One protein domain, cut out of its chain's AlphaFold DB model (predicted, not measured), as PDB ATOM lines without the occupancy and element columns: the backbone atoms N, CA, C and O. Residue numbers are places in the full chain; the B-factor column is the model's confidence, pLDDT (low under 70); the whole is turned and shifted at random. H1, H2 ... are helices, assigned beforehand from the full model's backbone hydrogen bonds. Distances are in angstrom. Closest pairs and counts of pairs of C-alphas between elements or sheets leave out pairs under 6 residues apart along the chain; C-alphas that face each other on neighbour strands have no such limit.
ATOM      1  N   GLU A 309      16.321  15.841   6.333       83.44
ATOM      2  CA  GLU A 309      15.649  14.861   5.464       83.44
ATOM      3  C   GLU A 309      16.504  14.503   4.246       83.44
ATOM      4  O   GLU A 309      16.463  13.375   3.752       83.44
ATOM      5  N   THR A 310      17.345  15.442   3.819       83.12
ATOM      6  CA  THR A 310      18.314  15.292   2.730       83.12
ATOM      7  C   THR A 310      19.719  15.025   3.271       83.12
ATOM      8  O   THR A 310      19.996  15.295   4.432       83.12
ATOM      9  N   SER A 311      20.658  14.565   2.444       83.50
ATOM     10  CA  SER A 311      22.073  14.672   2.828       83.50
ATOM     11  C   SER A 311      22.608  16.073   2.528       83.50
ATOM     12  O   SER A 311      22.158  16.734   1.582       83.50
ATOM     13  N   LEU A 312      23.625  16.500   3.285       84.00
ATOM     14  CA  LEU A 312      24.404  17.710   3.016       84.00
ATOM     15  C   LEU A 312      24.799  17.765   1.541       84.00
ATOM     16  O   LEU A 312      24.564  18.759   0.850       84.00
ATOM     17  N   LYS A 313      25.376  16.660   1.056       80.88
ATOM     18  CA  LYS A 313      25.891  16.551  -0.303       80.88
ATOM     19  C   LYS A 313      24.776  16.736  -1.338       80.88
ATOM     20  O   LYS A 313      24.962  17.495  -2.291       80.88
ATOM     21  N   THR A 314      23.619  16.117  -1.125       85.56
ATOM     22  CA  THR A 314      22.462  16.220  -2.025       85.56
ATOM     23  C   THR A 314      21.956  17.647  -2.120       85.56
ATOM     24  O   THR A 314      21.858  18.207  -3.209       85.56
ATOM     25  N   LYS A 315      21.702  18.279  -0.973       88.88
ATOM     26  CA  LYS A 315      21.176  19.642  -0.931       88.88
ATOM     27  C   LYS A 315      22.169  20.660  -1.478       88.88
ATOM     28  O   LYS A 315      21.784  21.567  -2.212       88.88
ATOM     29  N   GLN A 316      23.452  20.475  -1.177       87.88
ATOM     30  CA  GLN A 316      24.528  21.261  -1.761       87.88
ATOM     31  C   GLN A 316      24.513  21.128  -3.291       87.88
ATOM     32  O   GLN A 316      24.414  22.135  -3.983       87.88
ATOM     33  N   ALA A 317      24.565  19.906  -3.828       87.25
ATOM     34  CA  ALA A 317      24.537  19.672  -5.273       87.25
ATOM     35  C   ALA A 317      23.278  20.270  -5.927       87.25
ATOM     36  O   ALA A 317      23.396  20.915  -6.965       87.25
ATOM     37  N   ALA A 318      22.115  20.177  -5.277       91.44
ATOM     38  CA  ALA A 318      20.877  20.780  -5.763       91.44
ATOM     39  C   ALA A 318      20.956  22.314  -5.849       91.44
ATOM     40  O   ALA A 318      20.572  22.906  -6.856       91.44
ATOM     41  N   LEU A 319      21.482  22.965  -4.806       93.06
ATOM     42  CA  LEU A 319      21.674  24.419  -4.775       93.06
ATOM     43  C   LEU A 319      22.640  24.887  -5.872       93.06
ATOM     44  O   LEU A 319      22.360  25.869  -6.561       93.06
ATOM     45  N   TYR A 320      23.752  24.174  -6.061       91.81
ATOM     46  CA  TYR A 320      24.720  24.489  -7.113       91.81
ATOM     47  C   TYR A 320      24.159  24.236  -8.516       91.81
ATOM     48  O   TYR A 320      24.378  25.052  -9.408       91.81
ATOM     49  N   GLU A 321      23.399  23.161  -8.715       93.25
ATOM     50  CA  GLU A 321      22.743  22.892  -9.996       93.25
ATOM     51  C   GLU A 321      21.689  23.959 -10.316       93.25
ATOM     52  O   GLU A 321      21.651  24.475 -11.432       93.25
ATOM     53  N   ARG A 322      20.902  24.397  -9.325       95.00
ATOM     54  CA  ARG A 322      19.966  25.518  -9.497       95.00
ATOM     55  C   ARG A 322      20.695  26.794  -9.914       95.00
ATOM     56  O   ARG A 322      20.229  27.489 -10.813       95.00
ATOM     57  N   ALA A 323      21.835  27.096  -9.289       94.69
ATOM     58  CA  ALA A 323      22.660  28.241  -9.670       94.69
ATOM     59  C   ALA A 323      23.163  28.120 -11.117       94.69
ATOM     60  O   ALA A 323      23.140  29.094 -11.872       94.69
ATOM     61  N   TRP A 324      23.557  26.912 -11.525       93.75
ATOM     62  CA  TRP A 324      24.034  26.632 -12.873       93.75
ATOM     63  C   TRP A 324      22.961  26.789 -13.949       93.75
ATOM     64  O   TRP A 324      23.245  27.344 -15.007       93.75
ATOM     65  N   ARG A 325      21.713  26.390 -13.681       94.44
ATOM     66  CA  ARG A 325      20.595  26.502 -14.639       94.44
ATOM     67  C   ARG A 325      20.262  27.939 -15.045       94.44
ATOM     68  O   ARG A 325      19.672  28.167 -16.103       94.44
ATOM     69  N   PHE A 326      20.679  28.929 -14.260       94.25
ATOM     70  CA  PHE A 326      20.552  30.332 -14.653       94.25
ATOM     71  C   PHE A 326      21.523  30.740 -15.775       94.25
ATOM     72  O   PHE A 326      21.224  31.698 -16.489       94.25
ATOM     73  N   ILE A 327      22.623  30.006 -15.973       92.56
ATOM     74  CA  ILE A 327      23.641  30.252 -17.007       92.56
ATOM     75  C   ILE A 327      23.127  29.770 -18.382       92.56
ATOM     76  O   ILE A 327      22.447  28.747 -18.438       92.56
ATOM     77  N   PRO A 328      23.435  30.449 -19.502       90.88
ATOM     78  CA  PRO A 328      23.087  29.980 -20.853       90.88
ATOM     79  C   PRO A 328      23.648  28.592 -21.187       90.88
ATOM     80  O   PRO A 328      24.793  28.296 -20.842       90.88
ATOM     81  N   GLN A 329      22.882  27.758 -21.900       89.31
ATOM     82  CA  GLN A 329      23.265  26.368 -22.200       89.31
ATOM     83  C   GLN A 329      24.591  26.259 -22.967       89.31
ATOM     84  O   GLN A 329      25.342  25.304 -22.783       89.31
ATOM     85  N   GLU A 330      24.908  27.228 -23.818       87.12
ATOM     86  CA  GLU A 330      26.152  27.277 -24.584       87.12
ATOM     87  C   GLU A 330      27.354  27.406 -23.644       87.12
ATOM     88  O   GLU A 330      28.302  26.624 -23.737       87.12
ATOM     89  N   MET A 331      27.271  28.326 -22.677       87.25
ATOM     90  CA  MET A 331      28.305  28.515 -21.658       87.25
ATOM     91  C   MET A 331      28.388  27.330 -20.704       87.25
ATOM     92  O   MET A 331      29.490  26.953 -20.305       87.25
ATOM     93  N   GLN A 332      27.248  26.706 -20.391       88.50
ATOM     94  CA  GLN A 332      27.234  25.463 -19.626       88.50
ATOM     95  C   GLN A 332      27.993  24.339 -20.349       88.50
ATOM     96  O   GLN A 332      28.597  23.494 -19.709       88.50
ATOM     97  N   VAL A 343      34.634  35.117 -22.269       80.50
ATOM     98  CA  VAL A 343      35.218  35.579 -21.011       80.50
ATOM     99  C   VAL A 343      35.951  34.398 -20.381       80.50
ATOM    100  O   VAL A 343      35.342  33.392 -20.020       80.50
ATOM    101  N   MET A 344      37.270  34.522 -20.288       85.50
ATOM    102  CA  MET A 344      38.157  33.586 -19.603       85.50
ATOM    103  C   MET A 344      38.771  34.311 -18.404       85.50
ATOM    104  O   MET A 344      39.034  35.514 -18.476       85.50
ATOM    105  N   GLN A 345      39.008  33.603 -17.303       85.31
ATOM    106  CA  GLN A 345      39.644  34.190 -16.124       85.31
ATOM    107  C   GLN A 345      40.687  33.237 -15.534       85.31
ATOM    108  O   GLN A 345      40.509  32.021 -15.520       85.31
ATOM    109  N   SER A 346      41.790  33.814 -15.053       88.50
ATOM    110  CA  SER A 346      42.747  33.108 -14.199       88.50
ATOM    111  C   SER A 346      42.114  32.858 -12.820       88.50
ATOM    112  O   SER A 346      41.547  33.800 -12.255       88.50
ATOM    113  N   PRO A 347      42.193  31.636 -12.265       90.25
ATOM    114  CA  PRO A 347      41.571  31.251 -10.994       90.25
ATOM    115  C   PRO A 347      42.363  31.815  -9.800       90.25
ATOM    116  O   PRO A 347      42.998  31.086  -9.035       90.25
ATOM    117  N   SER A 348      42.424  33.141  -9.682       92.06
ATOM    118  CA  SER A 348      43.312  33.822  -8.739       92.06
ATOM    119  C   SER A 348      43.048  33.432  -7.285       92.06
ATOM    120  O   SER A 348      44.007  33.305  -6.524       92.06
ATOM    121  N   ASN A 349      41.784  33.200  -6.904       93.19
ATOM    122  CA  ASN A 349      41.452  32.781  -5.541       93.19
ATOM    123  C   ASN A 349      41.946  31.356  -5.281       93.19
ATOM    124  O   ASN A 349      42.591  31.096  -4.266       93.19
ATOM    125  N   THR A 350      41.698  30.435  -6.217       91.75
ATOM    126  CA  THR A 350      42.152  29.041  -6.101       91.75
ATOM    127  C   THR A 350      43.676  28.964  -6.063       91.75
ATOM    128  O   THR A 350      44.237  28.272  -5.216       91.75
ATOM    129  N   ARG A 351      44.364  29.738  -6.910       90.06
ATOM    130  CA  ARG A 351      45.830  29.838  -6.918       90.06
ATOM    131  C   ARG A 351      46.379  30.327  -5.577       90.06
ATOM    132  O   ARG A 351      47.380  29.796  -5.109       90.06
ATOM    133  N   ALA A 352      45.732  31.313  -4.953       91.00
ATOM    134  CA  ALA A 352      46.143  31.814  -3.643       91.00
ATOM    135  C   ALA A 352      46.033  30.733  -2.552       91.00
ATOM    136  O   ALA A 352      46.981  30.535  -1.796       91.00
ATOM    137  N   VAL A 353      44.922  29.986  -2.511       90.31
ATOM    138  CA  VAL A 353      44.747  28.873  -1.559       90.31
ATOM    139  C   VAL A 353      45.769  27.761  -1.798       90.31
ATOM    140  O   VAL A 353      46.321  27.219  -0.846       90.31
ATOM    141  N   LEU A 354      46.066  27.442  -3.059       86.06
ATOM    142  CA  LEU A 354      47.068  26.435  -3.400       86.06
ATOM    143  C   LEU A 354      48.471  26.801  -2.920       86.06
ATOM    144  O   LEU A 354      49.152  25.944  -2.360       86.06
ATOM    145  N   ARG A 355      48.891  28.059  -3.094       87.44
ATOM    146  CA  ARG A 355      50.184  28.524  -2.572       87.44
ATOM    147  C   ARG A 355      50.262  28.379  -1.058       87.44
ATOM    148  O   ARG A 355      51.243  27.839  -0.571       87.44
ATOM    149  N   ASP A 356      49.212  28.764  -0.334       88.75
ATOM    150  CA  ASP A 356      49.165  28.623   1.128       88.75
ATOM    151  C   ASP A 356      49.289  27.152   1.575       88.75
ATOM    152  O   ASP A 356      50.034  26.837   2.506       88.75
ATOM    153  N   ILE A 357      48.624  26.225   0.874       84.31
ATOM    154  CA  ILE A 357      48.751  24.780   1.127       84.31
ATOM    155  C   ILE A 357      50.194  24.307   0.894       84.31
ATOM    156  O   ILE A 357      50.752  23.611   1.745       84.31
ATOM    157  N   ILE A 358      50.803  24.694  -0.233       82.38
ATOM    158  CA  ILE A 358      52.181  24.324  -0.591       82.38
ATOM    159  C   ILE A 358      53.172  24.883   0.441       82.38
ATOM    160  O   ILE A 358      53.985  24.135   0.978       82.38
ATOM    161  N   GLU A 359      53.072  26.168   0.784       84.31
ATOM    162  CA  GLU A 359      53.937  26.835   1.764       84.31
ATOM    163  C   GLU A 359      53.808  26.227   3.165       84.31
ATOM    164  O   GLU A 359      54.793  26.074   3.893       84.31
ATOM    165  N   ARG A 360      52.591  25.865   3.583       86.12
ATOM    166  CA  ARG A 360      52.372  25.175   4.857       86.12
ATOM    167  C   ARG A 360      52.997  23.782   4.851       86.12
ATOM    168  O   ARG A 360      53.653  23.424   5.827       86.12
ATOM    169  N   ASN A 361      52.813  23.007   3.786       77.94
ATOM    170  CA  ASN A 361      53.387  21.666   3.692       77.94
ATOM    171  C   ASN A 361      54.923  21.724   3.666       77.94
ATOM    172  O   ASN A 361      55.557  20.999   4.426       77.94
ATOM    173  N   ALA A 362      55.509  22.673   2.929       76.44
ATOM    174  CA  ALA A 362      56.949  22.931   2.934       76.44
ATOM    175  C   ALA A 362      57.488  23.237   4.346       76.44
ATOM    176  O   ALA A 362      58.502  22.674   4.761       76.44
ATOM    177  N   ARG A 363      56.784  24.074   5.125       80.25
ATOM    178  CA  ARG A 363      57.143  24.364   6.526       80.25
ATOM    179  C   ARG A 363      57.087  23.125   7.422       80.25
ATOM    180  O   ARG A 363      57.981  22.949   8.244       80.25
ATOM    181  N   MET A 364      56.074  22.271   7.264       72.00
ATOM    182  CA  MET A 364      55.963  21.027   8.039       72.00
ATOM    183  C   MET A 364      57.103  20.054   7.714       72.00
ATOM    184  O   MET A 364      57.683  19.472   8.629       72.00
ATOM    185  N   THR A 365      57.481  19.925   6.439       69.56
ATOM    186  CA  THR A 365      58.620  19.090   6.031       69.56
ATOM    187  C   THR A 365      59.927  19.599   6.640       69.56
ATOM    188  O   THR A 365      60.655  18.815   7.250       69.56
ATOM    189  N   LEU A 366      60.188  20.911   6.576       74.69
ATOM    190  CA  LEU A 366      61.383  21.524   7.173       74.69
ATOM    191  C   LEU A 366      61.448  21.341   8.700       74.69
ATOM    192  O   LEU A 366      62.521  21.082   9.237       74.69
ATOM    193  N   GLN A 367      60.312  21.421   9.403       72.69
ATOM    194  CA  GLN A 367      60.249  21.201  10.856       72.69
ATOM    195  C   GLN A 367      60.471  19.739  11.266       72.69
ATOM    196  O   GLN A 367      60.927  19.485  12.377       72.69
ATOM    197  N   SER A 368      60.195  18.777  10.380       70.12
ATOM    198  CA  SER A 368      60.403  17.345  10.649       70.12
ATOM    199  C   SER A 368      61.869  16.884  10.563       70.12
ATOM    200  O   SER A 368      62.161  15.715  10.798       70.12
ATOM    201  N   GLY A 369      62.806  17.787  10.246       58.31
ATOM    202  CA  GLY A 369      64.249  17.507  10.237       58.31
ATOM    203  C   GLY A 369      64.767  16.762   8.999       58.31
ATOM    204  O   GLY A 369      65.959  16.477   8.917       58.31
ATOM    205  N   GLN A 370      63.921  16.486   8.002       58.19
ATOM    206  CA  GLN A 370      64.351  15.961   6.700       58.19
ATOM    207  C   GLN A 370      64.877  17.101   5.810       58.19
ATOM    208  O   GLN A 370      64.181  17.617   4.940       58.19
ATOM    209  N   SER A 371      66.124  17.518   6.038       49.75
ATOM    210  CA  SER A 371      66.786  18.647   5.356       49.75
ATOM    211  C   SER A 371      67.206  18.385   3.900       49.75
ATOM    212  O   SER A 371      67.776  19.261   3.257       49.75
ATOM    213  N   THR A 372      66.914  17.202   3.353       55.69
ATOM    214  CA  THR A 372      67.261  16.797   1.977       55.69
ATOM    215  C   THR A 372      66.080  16.141   1.261       55.69
ATOM    216  O   THR A 372      66.228  15.157   0.542       55.69
ATOM    217  N   ALA A 373      64.873  16.669   1.463       49.62
ATOM    218  CA  ALA A 373      63.711  16.202   0.723       49.62
ATOM    219  C   ALA A 373      63.778  16.732  -0.733       49.62
ATOM    220  O   ALA A 373      63.763  17.951  -0.922       49.62
ATOM    221  N   PRO A 374      63.881  15.869  -1.767       55.75
ATOM    222  CA  PRO A 374      63.870  16.306  -3.164       55.75
ATOM    223  C   PRO A 374      62.571  17.062  -3.485       55.75
ATOM    224  O   PRO A 374      61.548  16.846  -2.838       55.75
ATOM    225  N   GLU A 375      62.598  17.925  -4.504       53.59
ATOM    226  CA  GLU A 375      61.511  18.848  -4.898       53.59
ATOM    227  C   GLU A 375      60.122  18.175  -5.029       53.59
ATOM    228  O   GLU A 375      59.084  18.816  -4.854       53.59
ATOM    229  N   GLY A 376      60.089  16.853  -5.240       51.19
ATOM    230  CA  GLY A 376      58.869  16.047  -5.257       51.19
ATOM    231  C   GLY A 376      58.171  15.797  -3.917       51.19
ATOM    232  O   GLY A 376      57.002  15.430  -3.923       51.19
ATOM    233  N   VAL A 377      58.815  16.065  -2.780       51.50
ATOM    234  CA  VAL A 377      58.202  15.971  -1.440       51.50
ATOM    235  C   VAL A 377      57.442  17.258  -1.069       51.50
ATOM    236  O   VAL A 377      56.543  17.234  -0.232       51.50
ATOM    237  N   LEU A 378      57.750  18.387  -1.722       53.16
ATOM    238  CA  LEU A 378      57.130  19.694  -1.450       53.16
ATOM    239  C   LEU A 378      55.785  19.893  -2.168       53.16
ATOM    240  O   LEU A 378      54.972  20.716  -1.744       53.16
ATOM    241  N   ARG A 379      55.531  19.143  -3.249       56.97
ATOM    242  CA  ARG A 379      54.247  19.151  -3.964       56.97
ATOM    243  C   ARG A 379      53.412  17.955  -3.480       56.97
ATOM    244  O   ARG A 379      53.735  16.829  -3.839       56.97
ATOM    245  N   PRO A 380      52.330  18.166  -2.700       53.56
ATOM    246  CA  PRO A 380      51.616  17.102  -1.979       53.56
ATOM    247  C   PRO A 380      50.981  16.015  -2.863       53.56
ATOM    248  O   PRO A 380      50.546  14.990  -2.345       53.56
ATOM    249  N   VAL A 381      50.912  16.228  -4.180       58.09
ATOM    250  CA  VAL A 381      50.402  15.254  -5.148       58.09
ATOM    251  C   VAL A 381      51.207  15.371  -6.449       58.09
ATOM    252  O   VAL A 381      50.913  16.213  -7.298       58.09
ATOM    253  N   GLN A 382      52.245  14.548  -6.620       51.28
ATOM    254  CA  GLN A 382      52.915  14.378  -7.914       51.28
ATOM    255  C   GLN A 382      52.213  13.262  -8.694       51.28
ATOM    256  O   GLN A 382      52.503  12.082  -8.529       51.28
ATOM    257  N   GLY A 383      51.234  13.648  -9.513       57.22
ATOM    258  CA  GLY A 383      50.464  12.729 -10.353       57.22
ATOM    259  C   GLY A 383      48.950  12.872 -10.193       57.22
ATOM    260  O   GLY A 383      48.446  13.627  -9.365       57.22
ATOM    261  N   GLY A 384      48.201  12.169 -11.042       60.72
ATOM    262  CA  GLY A 384      46.738  12.232 -11.042       60.72
ATOM    263  C   GLY A 384      46.167  13.595 -11.461       60.72
ATOM    264  O   GLY A 384      46.864  14.488 -11.944       60.72
ATOM    265  N   LEU A 385      44.849  13.752 -11.329       59.97
ATOM    266  CA  LEU A 385      44.151  14.964 -11.760       59.97
ATOM    267  C   LEU A 385      44.525  16.194 -10.918       59.97
ATOM    268  O   LEU A 385      44.684  17.269 -11.485       59.97
ATOM    269  N   LEU A 386      44.719  16.033  -9.603       61.97
ATOM    270  CA  LEU A 386      45.171  17.107  -8.714       61.97
ATOM    271  C   LEU A 386      46.556  17.614  -9.101       61.97
ATOM    272  O   LEU A 386      46.708  18.817  -9.256       61.97
ATOM    273  N   GLY A 387      47.529  16.730  -9.347       69.19
ATOM    274  CA  GLY A 387      48.850  17.133  -9.835       69.19
ATOM    275  C   GLY A 387      48.765  17.943 -11.132       69.19
ATOM    276  O   GLY A 387      49.352  19.018 -11.221       69.19
ATOM    277  N   ARG A 388      47.930  17.504 -12.088       69.88
ATOM    278  CA  ARG A 388      47.680  18.244 -13.341       69.88
ATOM    279  C   ARG A 388      46.974  19.583 -13.123       69.88
ATOM    280  O   ARG A 388      47.276  20.548 -13.815       69.88
ATOM    281  N   MET A 389      46.029  19.657 -12.187       69.69
ATOM    282  CA  MET A 389      45.351  20.907 -11.833       69.69
ATOM    283  C   MET A 389      46.311  21.881 -11.152       69.69
ATOM    284  O   MET A 389      46.311  23.057 -11.494       69.69
ATOM    285  N   LEU A 390      47.148  21.396 -10.235       70.62
ATOM    286  CA  LEU A 390      48.182  22.185  -9.568       70.62
ATOM    287  C   LEU A 390      49.168  22.749 -10.590       70.62
ATOM    288  O   LEU A 390      49.413  23.950 -10.596       70.62
ATOM    289  N   GLU A 391      49.665  21.905 -11.491       75.62
ATOM    290  CA  GLU A 391      50.598  22.289 -12.552       75.62
ATOM    291  C   GLU A 391      49.979  23.291 -13.539       75.62
ATOM    292  O   GLU A 391      50.603  24.291 -13.894       75.62
ATOM    293  N   ALA A 392      48.714  23.090 -13.921       73.94
ATOM    294  CA  ALA A 392      47.989  24.028 -14.770       73.94
ATOM    295  C   ALA A 392      47.742  25.376 -14.073       73.94
ATOM    296  O   ALA A 392      47.914  26.424 -14.688       73.94
ATOM    297  N   ILE A 393      47.357  25.372 -12.793       73.69
ATOM    298  CA  ILE A 393      47.051  26.599 -12.046       73.69
ATOM    299  C   ILE A 393      48.322  27.399 -11.734       73.69
ATOM    300  O   ILE A 393      48.257  28.633 -11.700       73.69
ATOM    301  N   ASP A 394      49.460  26.731 -11.538       73.19
ATOM    302  CA  ASP A 394      50.763  27.365 -11.303       73.19
ATOM    303  C   ASP A 394      51.247  28.156 -12.532       73.19
ATOM    304  O   ASP A 394      51.901  29.190 -12.395       73.19
ATOM    305  N   ASN A 395      50.825  27.765 -13.743       82.44
ATOM    306  CA  ASN A 395      51.102  28.538 -14.950       82.44
ATOM    307  C   ASN A 395      50.366  29.903 -14.910       82.44
ATOM    308  O   ASN A 395      49.129  29.950 -14.942       82.44
ATOM    309  N   PRO A 396      51.088  31.044 -14.888       76.62
ATOM    310  CA  PRO A 396      50.486  32.369 -14.740       76.62
ATOM    311  C   PRO A 396      49.551  32.747 -15.896       76.62
ATOM    312  O   PRO A 396      48.622  33.526 -15.674       76.62
ATOM    313  N   HIS A 397      49.745  32.158 -17.081       82.25
ATOM    314  CA  HIS A 397      48.936  32.389 -18.281       82.25
ATOM    315  C   HIS A 397      47.721  31.466 -18.393       82.25
ATOM    316  O   HIS A 397      46.906  31.629 -19.304       82.25
ATOM    317  N   TRP A 398      47.575  30.501 -17.487       84.81
ATOM    318  CA  TRP A 398      46.434  29.604 -17.517       84.81
ATOM    319  C   TRP A 398      45.136  30.353 -17.206       84.81
ATOM    320  O   TRP A 398      45.033  31.105 -16.232       84.81
ATOM    321  N   THR A 399      44.130  30.138 -18.051       86.50
ATOM    322  CA  THR A 399      42.791  30.704 -17.889       86.50
ATOM    323  C   THR A 399      41.745  29.614 -18.059       86.50
ATOM    324  O   THR A 399      41.917  28.684 -18.847       86.50
ATOM    325  N   ALA A 400      40.639  29.741 -17.331       87.75
ATOM    326  CA  ALA A 400      39.530  28.802 -17.371       87.75
ATOM    327  C   ALA A 400      38.231  29.481 -17.794       87.75
ATOM    328  O   ALA A 400      38.001  30.662 -17.513       87.75
ATOM    329  N   ASN A 401      37.366  28.698 -18.440       90.31
ATOM    330  CA  ASN A 401      35.955  29.035 -18.590       90.31
ATOM    331  C   ASN A 401      35.137  28.449 -17.420       90.31
ATOM    332  O   ASN A 401      35.643  27.662 -16.617       90.31
ATOM    333  N   LEU A 402      33.854  28.814 -17.343       89.31
ATOM    334  CA  LEU A 402      32.947  28.365 -16.280       89.31
ATOM    335  C   LEU A 402      32.819  26.841 -16.194       89.31
ATOM    336  O   LEU A 402      32.765  26.308 -15.088       89.31
ATOM    337  N   GLN A 403      32.781  26.150 -17.334       88.69
ATOM    338  CA  GLN A 403      32.652  24.694 -17.373       88.69
ATOM    339  C   GLN A 403      33.907  24.021 -16.813       88.69
ATOM    340  O   GLN A 403      33.800  23.170 -15.938       88.69
ATOM    341  N   THR A 404      35.096  24.484 -17.206       88.94
ATOM    342  CA  THR A 404      36.367  24.006 -16.648       88.94
ATOM    343  C   THR A 404      36.423  24.197 -15.131       88.94
ATOM    344  O   THR A 404      36.799  23.271 -14.419       88.94
ATOM    345  N   LEU A 405      36.007  25.358 -14.610       90.88
ATOM    346  CA  LEU A 405      35.964  25.597 -13.160       90.88
ATOM    347  C   LEU A 405      34.941  24.693 -12.447       90.88
ATOM    348  O   LEU A 405      35.215  24.199 -11.352       90.88
ATOM    349  N   ARG A 406      33.780  24.436 -13.068       89.38
ATOM    350  CA  ARG A 406      32.774  23.493 -12.552       89.38
ATOM    351  C   ARG A 406      33.323  22.067 -12.502       89.38
ATOM    352  O   ARG A 406      33.147  21.399 -11.483       89.38
ATOM    353  N   ASP A 407      33.987  21.612 -13.558       86.38
ATOM    354  CA  ASP A 407      34.560  20.264 -13.637       86.38
ATOM    355  C   ASP A 407      35.645  20.076 -12.576       86.38
ATOM    356  O   ASP A 407      35.599  19.121 -11.803       86.38
ATOM    357  N   MET A 408      36.535  21.061 -12.432       87.38
ATOM    358  CA  MET A 408      37.533  21.104 -11.361       87.38
ATOM    359  C   MET A 408      36.908  20.993  -9.971       87.38
ATOM    360  O   MET A 408      37.360  20.211  -9.137       87.38
ATOM    361  N   ARG A 409      35.842  21.755  -9.715       87.31
ATOM    362  CA  ARG A 409      35.140  21.735  -8.429       87.31
ATOM    363  C   ARG A 409      34.470  20.383  -8.159       87.31
ATOM    364  O   ARG A 409      34.527  19.898  -7.030       87.31
ATOM    365  N   SER A 410      33.855  19.785  -9.178       83.44
ATOM    366  CA  SER A 410      33.199  18.470  -9.096       83.44
ATOM    367  C   SER A 410      34.223  17.372  -8.794       83.44
ATOM    368  O   SER A 410      34.005  16.506  -7.948       83.44
ATOM    369  N   GLU A 411      35.398  17.469  -9.408       80.12
ATOM    370  CA  GLU A 411      36.510  16.546  -9.204       80.12
ATOM    371  C   GLU A 411      37.135  16.655  -7.811       80.12
ATOM    372  O   GLU A 411      37.285  15.643  -7.127       80.12
ATOM    373  N   LEU A 412      37.397  17.874  -7.320       82.12
ATOM    374  CA  LEU A 412      37.826  18.088  -5.929       82.12
ATOM    375  C   LEU A 412      36.833  17.507  -4.923       82.12
ATOM    376  O   LEU A 412      37.216  17.033  -3.856       82.12
ATOM    377  N   ARG A 413      35.542  17.552  -5.250       77.88
ATOM    378  CA  ARG A 413      34.489  16.995  -4.411       77.88
ATOM    379  C   ARG A 413      34.461  15.472  -4.437       77.88
ATOM    380  O   ARG A 413      34.296  14.861  -3.382       77.88
ATOM    381  N   ARG A 414      34.654  14.862  -5.607       75.62
ATOM    382  CA  ARG A 414      34.813  13.410  -5.742       75.62
ATOM    383  C   ARG A 414      36.015  12.922  -4.933       75.62
ATOM    384  O   ARG A 414      35.883  11.977  -4.159       75.62
ATOM    385  N   LEU A 415      37.137  13.633  -5.020       74.38
ATOM    386  CA  LEU A 415      38.331  13.367  -4.214       74.38
ATOM    387  C   LEU A 415      38.038  13.493  -2.715       74.38
ATOM    388  O   LEU A 415      38.307  12.560  -1.965       74.38
ATOM    389  N   ALA A 416      37.370  14.570  -2.286       72.81
ATOM    390  CA  ALA A 416      36.956  14.739  -0.891       72.81
ATOM    391  C   ALA A 416      36.098  13.573  -0.367       72.81
ATOM    392  O   ALA A 416      36.132  13.270   0.822       72.81
ATOM    393  N   SER A 417      35.345  12.901  -1.243       66.62
ATOM    394  CA  SER A 417      34.505  11.759  -0.874       66.62
ATOM    395  C   SER A 417      35.209  10.397  -0.859       66.62
ATOM    396  O   SER A 417      34.655   9.468  -0.279       66.62
ATOM    397  N   GLY A 418      36.392  10.269  -1.468       64.75
ATOM    398  CA  GLY A 418      37.044   8.975  -1.710       64.75
ATOM    399  C   GLY A 418      38.551   8.930  -1.452       64.75
ATOM    400  O   GLY A 418      39.177   7.956  -1.855       64.75
ATOM    401  N   MET A 419      39.135   9.955  -0.818       63.38
ATOM    402  CA  MET A 419      40.579  10.006  -0.548       63.38
ATOM    403  C   MET A 419      41.065   8.770   0.211       63.38
ATOM    404  O   MET A 419      40.579   8.469   1.308       63.38
ATOM    405  N   THR A 420      42.067   8.118  -0.372       59.91
ATOM    406  CA  THR A 420      42.845   7.048   0.258       59.91
ATOM    407  C   THR A 420      43.683   7.603   1.416       59.91
ATOM    408  O   THR A 420      43.989   8.797   1.456       59.91
ATOM    409  N   ASP A 421      44.086   6.759   2.371       52.84
ATOM    410  CA  ASP A 421      44.870   7.211   3.535       52.84
ATOM    411  C   ASP A 421      46.213   7.855   3.140       52.84
ATOM    412  O   ASP A 421      46.703   8.747   3.828       52.84
ATOM    413  N   THR A 422      46.771   7.489   1.982       56.19
ATOM    414  CA  THR A 422      47.978   8.114   1.420       56.19
ATOM    415  C   THR A 422      47.736   9.561   0.974       56.19
ATOM    416  O   THR A 422      48.585  10.417   1.205       56.19
ATOM    417  N   GLU A 423      46.571   9.867   0.395       56.66
ATOM    418  CA  GLU A 423      46.186  11.226  -0.024       56.66
ATOM    419  C   GLU A 423      45.764  12.097   1.172       56.66
ATOM    420  O   GLU A 423      46.034  13.299   1.196       56.66
ATOM    421  N   ARG A 424      45.180  11.487   2.214       56.59
ATOM    422  CA  ARG A 424      44.850  12.169   3.482       56.59
ATOM    423  C   ARG A 424      46.080  12.688   4.226       56.59
ATOM    424  O   ARG A 424      45.971  13.655   4.979       56.59
ATOM    425  N   ASN A 425      47.244  12.071   4.015       56.97
ATOM    426  CA  ASN A 425      48.500  12.505   4.627       56.97
ATOM    427  C   ASN A 425      49.048  13.803   4.009       56.97
ATOM    428  O   ASN A 425      49.841  14.488   4.655       56.97
ATOM    429  N   THR A 426      48.634  14.165   2.789       64.38
ATOM    430  CA  THR A 426      49.185  15.323   2.066       64.38
ATOM    431  C   THR A 426      48.191  16.475   1.897       64.38
ATOM    432  O   THR A 426      48.600  17.642   1.926       64.38
ATOM    433  N   LEU A 427      46.892  16.175   1.786       69.62
ATOM    434  CA  LEU A 427      45.806  17.154   1.738       69.62
ATOM    435  C   LEU A 427      44.803  16.894   2.863       69.62
ATOM    436  O   LEU A 427      44.209  15.820   2.960       69.62
ATOM    437  N   ARG A 428      44.574  17.907   3.705       76.12
ATOM    438  CA  ARG A 428      43.533  17.834   4.737       76.12
ATOM    439  C   ARG A 428      42.166  18.017   4.082       76.12
ATOM    440  O   ARG A 428      42.039  18.734   3.091       76.12
ATOM    441  N   LEU A 429      41.112  17.448   4.670       74.25
ATOM    442  CA  LEU A 429      39.741  17.678   4.196       74.25
ATOM    443  C   LEU A 429      39.408  19.182   4.127       74.25
ATOM    444  O   LEU A 429      38.855  19.652   3.135       74.25
ATOM    445  N   SER A 430      39.867  19.947   5.122       77.62
ATOM    446  CA  SER A 430      39.727  21.405   5.159       77.62
ATOM    447  C   SER A 430      40.441  22.126   4.007       77.62
ATOM    448  O   SER A 430      39.996  23.191   3.587       77.62
ATOM    449  N   ASP A 431      41.511  21.561   3.440       84.19
ATOM    450  CA  ASP A 431      42.180  22.135   2.267       84.19
ATOM    451  C   ASP A 431      41.335  21.979   1.008       84.19
ATOM    452  O   ASP A 431      41.181  22.929   0.239       84.19
ATOM    453  N   LEU A 432      40.740  20.800   0.812       83.31
ATOM    454  CA  LEU A 432      39.840  20.558  -0.313       83.31
ATOM    455  C   LEU A 432      38.610  21.464  -0.254       83.31
ATOM    456  O   LEU A 432      38.163  21.964  -1.284       83.31
ATOM    457  N   GLU A 433      38.086  21.716   0.940       80.31
ATOM    458  CA  GLU A 433      36.974  22.642   1.147       80.31
ATOM    459  C   GLU A 433      37.362  24.086   0.827       80.31
ATOM    460  O   GLU A 433      36.643  24.766   0.093       80.31
ATOM    461  N   ARG A 434      38.530  24.543   1.302       87.12
ATOM    462  CA  ARG A 434      39.062  25.871   0.956       87.12
ATOM    463  C   ARG A 434      39.240  26.022  -0.552       87.12
ATOM    464  O   ARG A 434      38.917  27.076  -1.095       87.12
ATOM    465  N   LEU A 435      39.697  24.973  -1.236       89.19
ATOM    466  CA  LEU A 435      39.827  24.967  -2.692       89.19
ATOM    467  C   LEU A 435      38.471  24.994  -3.404       89.19
ATOM    468  O   LEU A 435      38.308  25.748  -4.360       89.19
ATOM    469  N   GLN A 436      37.475  24.243  -2.932       88.38
ATOM    470  CA  GLN A 436      36.117  24.295  -3.486       88.38
ATOM    471  C   GLN A 436      35.464  25.673  -3.303       88.38
ATOM    472  O   GLN A 436      34.804  26.168  -4.224       88.38
ATOM    473  N   ALA A 437      35.651  26.302  -2.140       90.38
ATOM    474  CA  ALA A 437      35.174  27.655  -1.873       90.38
ATOM    475  C   ALA A 437      35.875  28.667  -2.791       90.38
ATOM    476  O   ALA A 437      35.213  29.476  -3.441       90.38
ATOM    477  N   ALA A 438      37.200  28.573  -2.931       92.88
ATOM    478  CA  ALA A 438      37.977  29.442  -3.809       92.88
ATOM    479  C   ALA A 438      37.585  29.302  -5.290       92.88
ATOM    480  O   ALA A 438      37.377  30.314  -5.958       92.88
ATOM    481  N   LEU A 439      37.367  28.074  -5.774       92.50
ATOM    482  CA  LEU A 439      36.834  27.830  -7.118       92.50
ATOM    483  C   LEU A 439      35.450  28.452  -7.299       92.50
ATOM    484  O   LEU A 439      35.165  29.032  -8.342       92.50
ATOM    485  N   THR A 440      34.591  28.374  -6.280       93.75
ATOM    486  CA  THR A 440      33.266  29.011  -6.316       93.75
ATOM    487  C   THR A 440      33.389  30.536  -6.413       93.75
ATOM    488  O   THR A 440      32.653  31.157  -7.180       93.75
ATOM    489  N   GLN A 441      34.354  31.150  -5.718       94.94
ATOM    490  CA  GLN A 441      34.643  32.584  -5.851       94.94
ATOM    491  C   GLN A 441      35.181  32.944  -7.242       94.94
ATOM    492  O   GLN A 441      34.754  33.943  -7.820       94.94
ATOM    493  N   ASP A 442      36.054  32.114  -7.820       95.12
ATOM    494  CA  ASP A 442      36.542  32.304  -9.189       95.12
ATOM    495  C   ASP A 442      35.401  32.191 -10.219       95.12
ATOM    496  O   ASP A 442      35.309  33.011 -11.136       95.12
ATOM    497  N   MET A 443      34.471  31.244 -10.034       94.38
ATOM    498  CA  MET A 443      33.254  31.138 -10.847       94.38
ATOM    499  C   MET A 443      32.369  32.382 -10.707       94.38
ATOM    500  O   MET A 443      31.912  32.915 -11.716       94.38
ATOM    501  N   ILE A 444      32.141  32.877  -9.486       95.88
ATOM    502  CA  ILE A 444      31.358  34.099  -9.239       95.88
ATOM    503  C   ILE A 444      32.002  35.307  -9.925       95.88
ATOM    504  O   ILE A 444      31.297  36.060 -10.597       95.88
ATOM    505  N   ALA A 445      33.319  35.481  -9.800       95.62
ATOM    506  CA  ALA A 445      34.042  36.572 -10.447       95.62
ATOM    507  C   ALA A 445      33.903  36.509 -11.977       95.62
ATOM    508  O   ALA A 445      33.654  37.525 -12.633       95.62
ATOM    509  N   LEU A 446      33.974  35.303 -12.547       93.56
ATOM    510  CA  LEU A 446      33.772  35.096 -13.974       93.56
ATOM    511  C   LEU A 446      32.324  35.399 -14.400       93.56
ATOM    512  O   LEU A 446      32.104  36.036 -15.431       93.56
ATOM    513  N   LEU A 447      31.325  35.009 -13.602       94.19
ATOM    514  CA  LEU A 447      29.914  35.339 -13.842       94.19
ATOM    515  C   LEU A 447      29.653  36.849 -13.759       94.19
ATOM    516  O   LEU A 447      28.884  37.367 -14.562       94.19
ATOM    517  N   GLN A 448      30.306  37.562 -12.837       95.56
ATOM    518  CA  GLN A 448      30.206  39.023 -12.720       95.56
ATOM    519  C   GLN A 448      30.725  39.709 -13.983       95.56
ATOM    520  O   GLN A 448      30.028  40.539 -14.561       95.56
ATOM    521  N   ARG A 449      31.896  39.291 -14.482       93.25
ATOM    522  CA  ARG A 449      32.443  39.810 -15.744       93.25
ATOM    523  C   ARG A 449      31.512  39.554 -16.927       93.25
ATOM    524  O   ARG A 449      31.351  40.434 -17.768       93.25
ATOM    525  N   ASN A 450      30.893  38.372 -16.986       91.25
ATOM    526  CA  ASN A 450      29.873  38.084 -17.994       91.25
ATOM    527  C   ASN A 450      28.687  39.043 -17.843       91.25
ATOM    528  O   ASN A 450      28.350  39.730 -18.800       91.25
ATOM    529  N   ALA A 451      28.106  39.167 -16.646       93.62
ATOM    530  CA  ALA A 451      26.992  40.081 -16.387       93.62
ATOM    531  C   ALA A 451      27.297  41.518 -16.846       93.62
ATOM    532  O   ALA A 451      26.477  42.139 -17.522       93.62
ATOM    533  N   ASP A 452      28.498  42.018 -16.549       93.00
ATOM    534  CA  ASP A 452      28.954  43.347 -16.956       93.00
ATOM    535  C   ASP A 452      29.121  43.477 -18.474       93.00
ATOM    536  O   ASP A 452      28.726  44.493 -19.048       93.00
ATOM    537  N   ALA A 453      29.668  42.455 -19.136       90.38
ATOM    538  CA  ALA A 453      29.795  42.421 -20.591       90.38
ATOM    539  C   ALA A 453      28.418  42.451 -21.276       90.38
ATOM    540  O   ALA A 453      28.199  43.263 -22.174       90.38
ATOM    541  N   TYR A 454      27.460  41.645 -20.803       89.38
ATOM    542  CA  TYR A 454      26.090  41.645 -21.329       89.38
ATOM    543  C   TYR A 454      25.363  42.961 -21.057       89.38
ATOM    544  O   TYR A 454      24.631  43.441 -21.921       89.38
ATOM    545  N   ARG A 455      25.600  43.586 -19.897       92.62
ATOM    546  CA  ARG A 455      25.048  44.910 -19.584       92.62
ATOM    547  C   ARG A 455      25.584  45.974 -20.541       92.62
ATOM    548  O   ARG A 455      24.800  46.762 -21.059       92.62
ATOM    549  N   LYS A 456      26.892  45.965 -20.825       92.00
ATOM    550  CA  LYS A 456      27.530  46.870 -21.800       92.00
ATOM    551  C   LYS A 456      27.031  46.645 -23.228       92.00
ATOM    552  O   LYS A 456      26.894  47.605 -23.972       92.00
ATOM    553  N   ALA A 457      26.718  45.402 -23.585       90.00
ATOM    554  CA  ALA A 457      26.125  45.045 -24.872       90.00
ATOM    555  C   ALA A 457      24.609  45.338 -24.967       90.00
ATOM    556  O   ALA A 457      23.984  44.983 -25.961       90.00
ATOM    557  N   GLY A 458      23.992  45.934 -23.938       92.44
ATOM    558  CA  GLY A 458      22.559  46.261 -23.917       92.44
ATOM    559  C   GLY A 458      21.624  45.084 -23.604       92.44
ATOM    560  O   GLY A 458      20.411  45.264 -23.533       92.44
ATOM    561  N   ASN A 459      22.152  43.883 -23.353       91.06
ATOM    562  CA  ASN A 459      21.357  42.696 -23.033       91.06
ATOM    563  C   ASN A 459      21.125  42.573 -21.516       91.06
ATOM    564  O   ASN A 459      21.740  41.767 -20.807       91.06
ATOM    565  N   THR A 460      20.215  43.404 -21.009       93.56
ATOM    566  CA  THR A 460      19.881  43.498 -19.580       93.56
ATOM    567  C   THR A 460      19.258  42.218 -19.024       93.56
ATOM    568  O   THR A 460      19.583  41.818 -17.906       93.56
ATOM    569  N   ALA A 461      18.417  41.532 -19.803       93.06
ATOM    570  CA  ALA A 461      17.788  40.277 -19.399       93.06
ATOM    571  C   ALA A 461      18.834  39.187 -19.111       93.06
ATOM    572  O   ALA A 461      18.744  38.481 -18.104       93.06
ATOM    573  N   MET A 462      19.863  39.078 -19.956       90.44
ATOM    574  CA  MET A 462      20.931  38.109 -19.739       90.44
ATOM    575  C   MET A 462      21.823  38.490 -18.553       90.44
ATOM    576  O   MET A 462      22.145  37.631 -17.731       90.44
ATOM    577  N   ALA A 463      22.159  39.775 -18.403       93.00
ATOM    578  CA  ALA A 463      22.892  40.259 -17.234       93.00
ATOM    579  C   ALA A 463      22.169  39.895 -15.920       93.00
ATOM    580  O   ALA A 463      22.784  39.350 -15.003       93.00
ATOM    581  N   GLN A 464      20.843  40.073 -15.866       95.31
ATOM    582  CA  GLN A 464      20.028  39.680 -14.712       95.31
ATOM    583  C   GLN A 464      20.052  38.168 -14.443       95.31
ATOM    584  O   GLN A 464      20.012  37.752 -13.282       95.31
ATOM    585  N   ARG A 465      20.127  37.316 -15.476       94.00
ATOM    586  CA  ARG A 465      20.273  35.861 -15.286       94.00
ATOM    587  C   ARG A 465      21.597  35.514 -14.608       94.00
ATOM    588  O   ARG A 465      21.591  34.734 -13.657       94.00
ATOM    589  N   PHE A 466      22.705  36.131 -15.018       94.31
ATOM    590  CA  PHE A 466      23.998  35.954 -14.344       94.31
ATOM    591  C   PHE A 466      23.973  36.459 -12.900       94.31
ATOM    592  O   PHE A 466      24.482  35.786 -12.008       94.31
ATOM    593  N   GLU A 467      23.328  37.594 -12.635       96.19
ATOM    594  CA  GLU A 467      23.154  38.103 -11.269       96.19
ATOM    595  C   GLU A 467      22.351  37.141 -10.383       96.19
ATOM    596  O   GLU A 467      22.694  36.943  -9.213       96.19
ATOM    597  N   ARG A 468      21.311  36.494 -10.929       96.12
ATOM    598  CA  ARG A 468      20.578  35.425 -10.229       96.12
ATOM    599  C   ARG A 468      21.472  34.213  -9.973       96.12
ATOM    600  O   ARG A 468      21.491  33.729  -8.843       96.12
ATOM    601  N   ALA A 469      22.255  33.780 -10.964       96.00
ATOM    602  CA  ALA A 469      23.229  32.700 -10.798       96.00
ATOM    603  C   ALA A 469      24.202  33.009  -9.647       96.00
ATOM    604  O   ALA A 469      24.363  32.195  -8.744       96.00
ATOM    605  N   ILE A 470      24.783  34.215  -9.619       96.81
ATOM    606  CA  ILE A 470      25.705  34.669  -8.563       96.81
ATOM    607  C   ILE A 470      25.056  34.590  -7.176       96.81
ATOM    608  O   ILE A 470      25.677  34.097  -6.234       96.81
ATOM    609  N   LYS A 471      23.810  35.064  -7.031       96.62
ATOM    610  CA  LYS A 471      23.077  34.998  -5.755       96.62
ATOM    611  C   LYS A 471      22.895  33.553  -5.283       96.62
ATOM    612  O   LYS A 471      23.132  33.264  -4.112       96.62
ATOM    613  N   GLU A 472      22.523  32.649  -6.184       95.00
ATOM    614  CA  GLU A 472      22.318  31.235  -5.849       95.00
ATOM    615  C   GLU A 472      23.645  30.509  -5.563       95.00
ATOM    616  O   GLU A 472      23.704  29.718  -4.623       95.00
ATOM    617  N   PHE A 473      24.743  30.840  -6.257       94.81
ATOM    618  CA  PHE A 473      26.085  30.342  -5.915       94.81
ATOM    619  C   PHE A 473      26.506  30.762  -4.503       94.81
ATOM    620  O   PHE A 473      26.961  29.925  -3.725       94.81
ATOM    621  N   ARG A 474      26.298  32.032  -4.131       95.06
ATOM    622  CA  ARG A 474      26.585  32.523  -2.770       95.06
ATOM    623  C   ARG A 474      25.744  31.812  -1.714       95.06
ATOM    624  O   ARG A 474      26.254  31.469  -0.652       95.06
ATOM    625  N   ARG A 475      24.467  31.555  -2.010       93.75
ATOM    626  CA  ARG A 475      23.579  30.784  -1.131       93.75
ATOM    627  C   ARG A 475      24.069  29.345  -0.956       93.75
ATOM    628  O   ARG A 475      24.055  28.834   0.163       93.75
ATOM    629  N   ALA A 476      24.499  28.700  -2.038       91.44
ATOM    630  CA  ALA A 476      25.039  27.345  -2.013       91.44
ATOM    631  C   ALA A 476      26.337  27.257  -1.187       91.44
ATOM    632  O   ALA A 476      26.507  26.333  -0.384       91.44
ATOM    633  N   ASP A 477      27.221  28.245  -1.330       90.25
ATOM    634  CA  ASP A 477      28.461  28.372  -0.559       90.25
ATOM    635  C   ASP A 477      28.187  28.604   0.936       90.25
ATOM    636  O   ASP A 477      28.661  27.849   1.786       90.25
ATOM    637  N   GLN A 478      27.311  29.559   1.270       90.62
ATOM    638  CA  GLN A 478      26.901  29.821   2.652       90.62
ATOM    639  C   GLN A 478      26.281  28.585   3.312       90.62
ATOM    640  O   GLN A 478      26.615  28.269   4.454       90.62
ATOM    641  N   PHE A 479      25.395  27.875   2.604       89.31
ATOM    642  CA  PHE A 479      24.810  26.629   3.101       89.31
ATOM    643  C   PHE A 479      25.888  25.583   3.393       89.31
ATOM    644  O   PHE A 479      25.845  24.957   4.451       89.31
ATOM    645  N   THR A 480      26.852  25.419   2.482       84.94
ATOM    646  CA  THR A 480      27.969  24.480   2.651       84.94
ATOM    647  C   THR A 480      28.758  24.822   3.908       84.94
ATOM    648  O   THR A 480      28.882  23.980   4.791       84.94
ATOM    649  N   ARG A 481      29.207  26.077   4.034       85.06
ATOM    650  CA  ARG A 481      30.008  26.551   5.169       85.06
ATOM    651  C   ARG A 481      29.297  26.348   6.505       85.06
ATOM    652  O   ARG A 481      29.851  25.719   7.396       85.06
ATOM    653  N   LEU A 482      28.052  26.818   6.622       85.44
ATOM    654  CA  LEU A 482      27.274  26.693   7.861       85.44
ATOM    655  C   LEU A 482      26.986  25.237   8.227       85.44
ATOM    656  O   LEU A 482      26.875  24.900   9.402       85.44
ATOM    657  N   SER A 483      26.797  24.372   7.235       81.94
ATOM    658  CA  SER A 483      26.480  22.971   7.494       81.94
ATOM    659  C   SER A 483      27.724  22.160   7.853       81.94
ATOM    660  O   SER A 483      27.624  21.281   8.704       81.94
TER     661      SER A 483
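This is residues 309 to 332 and 343 to 483 of the 720 residues of an uncharacterized protein of Proteobacteria bacterium (UniProt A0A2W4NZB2). Four long helices, H1, H8, H7 and H5, lie side by side with their lines at shallow tilts, built on the hairpin of H7 and H8, with H1 packed along H8 and H5 packed along H7. H3 packs with its first half on H7 and reaches past it at one end, where residues 367 to 372 stick out; H4 crosses near the first half of H3. The printed part has 165 residues with eight named helices, H1 to H8 in order along the chain, and no named strand; the class is all helix. The whole is compact, with a radius of gyration of the C-alphas of 17.7 A, and flat, spanning 60 by 44 by 23 A.

H1 is residues 312 to 325, 20.1 A long, and C-alpha 312 is at (24.404, 17.710, 3.016). H2 is residues 329 to 332. H3 is residues 348 to 367, 28.8 A long. H4 is residues 384 to 394, 15.7 A long. H5, residues 402 to 418, measures 24.6 A, and H6 is residues 421 to 424. H7, the longest helix, is residues 429 to 456, 41.0 A, from C-alpha 429 at (39.741, 17.678, 4.196). H8 is residues 460 to 483, 34.6 A, and ends with C-alpha 483 at (26.480, 22.971, 7.494).

H7 is the hub, touching three helices, each at a shallow tilt and running opposite ways. H7 and H8 form a helical hairpin at 14 degrees; their closest C-alphas, of Ala 451 and Ala 463, are 4.2 A apart. H5 touches H7 at 15 degrees, closest at the C-alphas of Arg 409 and Gln 436, 5.7 A. Residues 348 to 357 of H3 touch residues 431 to 442 of H7 at 22 degrees, closest at the C-alphas of Thr 350 and Ala 438, 4.8 A. H1 touches H8, opposite ways at a shallow tilt of 9 degrees, closest at the C-alphas of Ala 323 and Ala 469, 4.6 A. H1 and H5 are near each other, while H1 and H7 are apart. H2 touches residues 402 to 403 of H5, closest at the C-alphas of Gln 332 and Gln 403, 5.9 A. H4 only just touches H3, with 3 pairs of C-alphas within 8 A, the closest those of Arg 351 and Ile 393, 6.2 A; at 71 degrees they are only just about perpendicular. H6 touches no helix and meets H7 only through their link. In H1, H3, H4, H5, H7 and H8 every O i to N i+4 pair is within hydrogen-bond range; H2 and H6 are too short for such a pair.

The two C-alphas farthest apart, of Gly 369 and Gly 458, are 61.1 A apart. Residues 333 to 342 are cut out, and C-alphas 332 and 343 are 13.0 A apart across the cut. The link from H3 to H4, 16 residues, is long. The mean pLDDT of the printed part is 81.8; residue 365, residues 369 to 389 and residues 417 to 427 are under 70.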